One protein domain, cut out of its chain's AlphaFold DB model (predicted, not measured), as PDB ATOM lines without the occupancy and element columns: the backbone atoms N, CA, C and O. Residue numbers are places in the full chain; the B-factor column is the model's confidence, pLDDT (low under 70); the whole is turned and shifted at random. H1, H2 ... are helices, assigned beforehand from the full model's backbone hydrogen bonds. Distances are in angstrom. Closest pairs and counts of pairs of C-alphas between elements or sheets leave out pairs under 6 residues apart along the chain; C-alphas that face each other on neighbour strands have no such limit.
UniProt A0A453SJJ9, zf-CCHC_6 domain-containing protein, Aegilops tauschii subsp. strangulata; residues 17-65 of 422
ATOM      1  N   GLU A  17      69.713  34.497 117.792       71.25
ATOM      2  CA  GLU A  17      68.914  33.286 117.950       71.25
ATOM      3  C   GLU A  17      68.474  32.766 116.579       71.25
ATOM      4  O   GLU A  17      67.547  33.296 115.973       71.25
ATOM      5  N   VAL A  18      69.123  31.709 116.088       69.06
ATOM      6  CA  VAL A  18      68.773  31.108 114.795       69.06
ATOM      7  C   VAL A  18      67.450  30.348 114.923       69.06
ATOM      8  O   VAL A  18      67.412  29.166 115.266       69.06
ATOM      9  N   ARG A  19      66.333  31.031 114.654       76.56
ATOM     10  CA  ARG A  19      65.005  30.408 114.597       76.56
ATOM     11  C   ARG A  19      64.809  29.754 113.234       76.56
ATOM     12  O   ARG A  19      64.953  30.407 112.203       76.56
ATOM     13  N   ASN A  20      64.396  28.487 113.213       80.56
ATOM     14  CA  ASN A  20      64.038  27.781 111.978       80.56
ATOM     15  C   ASN A  20      62.634  28.183 111.468       80.56
ATOM     16  O   ASN A  20      61.782  27.341 111.197       80.56
ATOM     17  N   VAL A  21      62.381  29.491 111.393       83.31
ATOM     18  CA  VAL A  21      61.192  30.092 110.785       83.31
ATOM     19  C   VAL A  21      61.644  30.931 109.596       83.31
ATOM     20  O   VAL A  21      62.678  31.597 109.659       83.31
ATOM     21  N   ARG A  22      60.885  30.860 108.502       85.88
ATOM     22  CA  ARG A  22      61.140  31.616 107.276       85.88
ATOM     23  C   ARG A  22      60.149  32.768 107.180       85.88
ATOM     24  O   ARG A  22      58.940  32.543 107.195       85.88
ATOM     25  N   CYS A  23      60.651  33.986 107.036       87.31
ATOM     26  CA  CYS A  23      59.824  35.165 106.832       87.31
ATOM     27  C   CYS A  23      59.089  35.086 105.487       87.31
ATOM     28  O   CYS A  23      59.704  34.838 104.450       87.31
ATOM     29  N   LEU A  24      57.779  35.343 105.482       83.31
ATOM     30  CA  LEU A  24      56.968  35.365 104.259       83.31
ATOM     31  C   LEU A  24      57.142  36.668 103.459       83.31
ATOM     32  O   LEU A  24      56.870  36.661 102.264       83.31
ATOM     33  N   ARG A  25      57.597  37.770 104.085       80.06
ATOM     34  CA  ARG A  25      57.878  39.037 103.376       80.06
ATOM     35  C   ARG A  25      59.217  39.023 102.636       80.06
ATOM     36  O   ARG A  25      59.270  39.458 101.495       80.06
ATOM     37  N   CYS A  26      60.296  38.555 103.272       82.25
ATOM     38  CA  CYS A  26      61.650  38.617 102.696       82.25
ATOM     39  C   CYS A  26      62.255  37.252 102.322       82.25
ATOM     40  O   CYS A  26      63.298  37.203 101.681       82.25
ATOM     41  N   GLY A  27      61.642  36.135 102.725       82.06
ATOM     42  CA  GLY A  27      62.141  34.792 102.420       82.06
ATOM     43  C   GLY A  27      63.378  34.344 103.208       82.06
ATOM     44  O   GLY A  27      63.822  33.214 102.987       82.06
ATOM     45  N   ASN A  28      63.917  35.162 104.116       82.94
ATOM     46  CA  ASN A  28      65.060  34.803 104.963       82.94
ATOM     47  C   ASN A  28      64.633  33.938 106.158       82.94
ATOM     48  O   ASN A  28      63.489  33.997 106.608       82.94
ATOM     49  N   PHE A  29      65.570  33.142 106.672       83.06
ATOM     50  CA  PHE A  29      65.408  32.374 107.908       83.06
ATOM     51  C   PHE A  29      65.929  33.168 109.116       83.06
ATOM     52  O   PHE A  29      66.818  34.002 108.964       83.06
ATOM     53  N   GLY A  30      65.384  32.894 110.304       83.44
ATOM     54  CA  GLY A  30      65.775  33.516 111.581       83.44
ATOM     55  C   GLY A  30      64.666  34.341 112.239       83.44
ATOM     56  O   GLY A  30      64.615  34.435 113.466       83.44
ATOM     57  N   HIS A  31      63.728  34.859 111.444       84.38
ATOM     58  CA  HIS A  31      62.687  35.775 111.905       84.38
ATOM     59  C   HIS A  31      61.342  35.563 111.189       84.38
ATOM     60  O   HIS A  31      61.275  35.069 110.060       84.38
ATOM     61  N   GLN A  32      60.253  35.943 111.851       82.50
ATOM     62  CA  GLN A  32      58.885  35.902 111.344       82.50
ATOM     63  C   GLN A  32      58.511  37.216 110.632       82.50
ATOM     64  O   GLN A  32      59.079  38.278 110.887       82.50
ATOM     65  N   SER A  33      57.527  37.168 109.728       74.12
ATOM     66  CA  SER A  33      56.950  38.369 109.107       74.12
ATOM     67  C   SER A  33      56.363  39.311 110.165       74.12
ATOM     68  O   SER A  33      55.276  39.050 110.675       74.12
ATOM     69  N   GLY A  34      57.071  40.400 110.468       72.25
ATOM     70  CA  GLY A  34      56.710  41.369 111.510       72.25
ATOM     71  C   GLY A  34      57.850  41.659 112.490       72.25
ATOM     72  O   GLY A  34      57.877  42.736 113.084       72.25
ATOM     73  N   ASP A  35      58.827  40.757 112.600       79.75
ATOM     74  CA  ASP A  35      60.008  40.953 113.441       79.75
ATOM     75  C   ASP A  35      60.867  42.131 112.952       79.75
ATOM     76  O   ASP A  35      60.969  42.412 111.753       79.75
ATOM     77  N   ARG A  36      61.560  42.789 113.890       75.25
ATOM     78  CA  ARG A  36      62.482  43.911 113.610       75.25
ATOM     79  C   ARG A  36      63.696  43.496 112.766       75.25
ATOM     80  O   ARG A  36      64.344  44.353 112.184       75.25
ATOM     81  N   GLU A  37      63.974  42.196 112.687       77.25
ATOM     82  CA  GLU A  37      65.024  41.586 111.862       77.25
ATOM     83  C   GLU A  37      64.625  41.452 110.374       77.25
ATOM     84  O   GLU A  37      65.445  41.057 109.546       77.25
ATOM     85  N   CYS A  38      63.375  41.768 110.005       81.88
ATOM     86  CA  CYS A  38      62.907  41.685 108.624       81.88
ATOM     87  C   CYS A  38      63.333  42.912 107.793       81.88
ATOM     88  O   CYS A  38      62.773  43.988 107.992       81.88
ATOM     89  N   PRO A  39      64.216  42.773 106.777       78.19
ATOM     90  CA  PRO A  39      64.638  43.907 105.943       78.19
ATOM     91  C   PRO A  39      63.489  44.478 105.096       78.19
ATOM     92  O   PRO A  39      63.459  45.664 104.798       78.19
ATOM     93  N   MET A  40      62.489  43.651 104.768       72.38
ATOM     94  CA  MET A  40      61.257  44.061 104.079       72.38
ATOM     95  C   MET A  40      60.167  44.545 105.059       72.38
ATOM     96  O   MET A  40      58.981  44.439 104.760       72.38
ATOM     97  N   LYS A  41      60.522  44.979 106.279       71.25
ATOM     98  CA  LYS A  41      59.543  45.501 107.252       71.25
ATOM     99  C   LYS A  41      59.070  46.906 106.884       71.25
ATOM    100  O   LYS A  41      57.880  47.174 106.999       71.25
ATOM    101  N   ASP A  42      60.001  47.758 106.458       69.12
ATOM    102  CA  ASP A  42      59.766  49.194 106.245       69.12
ATOM    103  C   ASP A  42      59.458  49.534 104.775       69.12
ATOM    104  O   ASP A  42      59.082  50.658 104.451       69.12
ATOM    105  N   ILE A  43      59.546  48.541 103.884       76.50
ATOM    106  CA  ILE A  43      59.032  48.627 102.514       76.50
ATOM    107  C   ILE A  43      57.526  48.381 102.575       76.50
ATOM    108  O   ILE A  43      57.057  47.242 102.559       76.50
ATOM    109  N   ILE A  44      56.774  49.476 102.678       69.19
ATOM    110  CA  ILE A  44      55.314  49.459 102.708       69.19
ATOM    111  C   ILE A  44      54.810  48.910 101.368       69.19
ATOM    112  O   ILE A  44      54.946  49.540 100.321       69.19
ATOM    113  N   MET A  45      54.222  47.714 101.385       72.56
ATOM    114  CA  MET A  45      53.579  47.160 100.193       72.56
ATOM    115  C   MET A  45      52.264  47.910  99.912       72.56
ATOM    116  O   MET A  45      51.559  48.217 100.871       72.56
ATOM    117  N   PRO A  46      51.841  48.125  98.650       69.06
ATOM    118  CA  PRO A  46      50.632  48.908  98.335       69.06
ATOM    119  C   PRO A  46      49.349  48.440  99.053       69.06
ATOM    120  O   PRO A  46      48.495  49.238  99.434       69.06
ATOM    121  N   ASN A  47      49.224  47.132  99.303       68.12
ATOM    122  CA  ASN A  47      48.126  46.564 100.090       68.12
ATOM    123  C   ASN A  47      48.210  46.933 101.589       68.12
ATOM    124  O   ASN A  47      47.191  47.196 102.231       68.12
ATOM    125  N   GLU A  48      49.424  46.967 102.140       70.75
ATOM    126  CA  GLU A  48      49.704  47.336 103.532       70.75
ATOM    127  C   GLU A  48      49.591  48.850 103.750       70.75
ATOM    128  O   GLU A  48      49.089  49.263 104.791       70.75
ATOM    129  N   GLU A  49      49.934  49.669 102.752       73.06
ATOM    130  CA  GLU A  49      49.780  51.129 102.794       73.06
ATOM    131  C   GLU A  49      48.329  51.540 103.060       73.06
ATOM    132  O   GLU A  49      48.060  52.411 103.884       73.06
ATOM    133  N   SER A  50      47.369  50.858 102.421       70.75
ATOM    134  CA  SER A  50      45.946  51.119 102.659       70.75
ATOM    135  C   SER A  50      45.525  50.805 104.098       70.75
ATOM    136  O   SER A  50      44.634  51.460 104.633       70.75
ATOM    137  N   ARG A  51      46.126  49.790 104.733       74.19
ATOM    138  CA  ARG A  51      45.835  49.435 106.129       74.19
ATOM    139  C   ARG A  51      46.471  50.445 107.071       74.19
ATOM    140  O   ARG A  51      45.773  51.004 107.905       74.19
ATOM    141  N   LEU A  52      47.743  50.764 106.847       75.44
ATOM    142  CA  LEU A  52      48.477  51.738 107.643       75.44
ATOM    143  C   LEU A  52      47.801  53.120 107.620       75.44
ATOM    144  O   LEU A  52      47.681  53.735 108.666       75.44
ATOM    145  N   LYS A  53      47.254  53.566 106.480       74.50
ATOM    146  CA  LYS A  53      46.473  54.819 106.382       74.50
ATOM    147  C   LYS A  53      45.134  54.811 107.138       74.50
ATOM    148  O   LYS A  53      44.579  55.878 107.361       74.50
ATOM    149  N   ARG A  54      44.588  53.643 107.498       74.62
ATOM    150  CA  ARG A  54      43.364  53.522 108.321       74.62
ATOM    151  C   ARG A  54      43.686  53.365 109.805       74.62
ATOM    152  O   ARG A  54      42.968  53.902 110.637       74.62
ATOM    153  N   ASP A  55      44.755  52.629 110.099       73.81
ATOM    154  CA  ASP A  55      45.176  52.264 111.453       73.81
ATOM    155  C   ASP A  55      46.173  53.288 112.065       73.81
ATOM    156  O   ASP A  55      46.568  53.149 113.221       73.81
ATOM    157  N   ASP A  56      46.592  54.316 111.311       82.88
ATOM    158  CA  ASP A  56      47.449  55.415 111.783       82.88
ATOM    159  C   ASP A  56      46.652  56.444 112.615       82.88
ATOM    160  O   ASP A  56      45.767  57.121 112.073       82.88
ATOM    161  N   PRO A  57      46.987  56.646 113.906       79.62
ATOM    162  CA  PRO A  57      46.292  57.603 114.757       79.62
ATOM    163  C   PRO A  57      46.435  59.052 114.275       79.62
ATOM    164  O   PRO A  57      45.517  59.838 114.487       79.62
ATOM    165  N   LEU A  58      47.525  59.429 113.594       79.38
ATOM    166  CA  LEU A  58      47.684  60.789 113.061       79.38
ATOM    167  C   LEU A  58      46.718  61.061 111.904       79.38
ATOM    168  O   LEU A  58      46.150  62.150 111.819       79.38
ATOM    169  N   THR A  59      46.497  60.075 111.035       80.12
ATOM    170  CA  THR A  59      45.494  60.150 109.965       80.12
ATOM    171  C   THR A  59      44.071  60.137 110.537       80.12
ATOM    172  O   THR A  59      43.231  60.911 110.081       80.12
ATOM    173  N   ALA A  60      43.809  59.350 111.588       79.00
ATOM    174  CA  ALA A  60      42.521  59.355 112.287       79.00
ATOM    175  C   ALA A  60      42.221  60.687 113.001       79.00
ATOM    176  O   ALA A  60      41.070  61.122 113.000       79.00
ATOM    177  N   ILE A  61      43.234  61.344 113.581       79.75
ATOM    178  CA  ILE A  61      43.105  62.682 114.182       79.75
ATOM    179  C   ILE A  61      42.815  63.722 113.099       79.75
ATOM    180  O   ILE A  61      41.855  64.467 113.244       79.75
ATOM    181  N   LYS A  62      43.567  63.733 111.988       80.56
ATOM    182  CA  LYS A  62      43.319  64.662 110.866       80.56
ATOM    183  C   LYS A  62      41.898  64.537 110.317       80.56
ATOM    184  O   LYS A  62      41.188  65.525 110.202       80.56
ATOM    185  N   ALA A  63      41.427  63.309 110.096       74.06
ATOM    186  CA  ALA A  63      40.053  63.070 109.657       74.06
ATOM    187  C   ALA A  63      38.978  63.566 110.654       74.06
ATOM    188  O   ALA A  63      37.863  63.849 110.233       74.06
ATOM    189  N   GLN A  64      39.302  63.676 111.950       67.00
ATOM    190  CA  GLN A  64      38.420  64.233 112.989       67.00
ATOM    191  C   GLN A  64      38.570  65.753 113.176       67.00
ATOM    192  O   GLN A  64      37.654  66.385 113.694       67.00
ATOM    193  N   THR A  65      39.700  66.354 112.787       67.88
ATOM    194  CA  THR A  65      39.878  67.818 112.795       67.88
ATOM    195  C   THR A  65      39.321  68.476 111.539       67.88
ATOM    196  O   THR A  65      38.866  69.614 111.602       67.88
TER     197      THR A  65
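This is residues 17 to 65 of the 422 residues of the protein "zf-CCHC_6 domain-containing protein" of Aegilops tauschii subsp. strangulata (UniProt A0A453SJJ9). This is a model with little regular structure: a small knot of loops, residues 17 to 45, from which an arm of two short helices, H1 then H2, sticks out and makes much of the length. The helices follow each other end to end with a corner between them. The printed part has 49 residues, 19 of them in the two named helices, with no named strand; the class is all helix. It is only just loose, close to extended, with a radius of gyration of the C-alphas of 14.5 A and spans of 47 by 20 by 12 A.

H1, residues 46 to 55, is the longest helix. H2, residues 57 to 65, follows over a tight link of one residue. They are close but not clearly touching; their closest C-alphas, of Lys 53 and Thr 59, are 6.5 A apart. They run the same way at a steep tilt of 60 degrees. In H2 every O i to N i+4 pair is within hydrogen-bond range; in H1 3 of 6 are, beside 4 of 7 O i to N i+3 pairs.

H1 is 14.6 A long from C-alpha 46 at (50.632, 48.908, 98.335). H2 is 12.2 A long and ends at C-alpha 65 at (39.878, 67.818, 112.795).

The C-alphas farthest apart, of Asn 20 and Thr 65, are 46.8 A apart. Residues 46 to 51 and 53 to 65 stand free. The printed part has no cut. Its mean pLDDT is 76.8; residues 18, 42, 44, 46 to 47 and 64 to 65 are under 70.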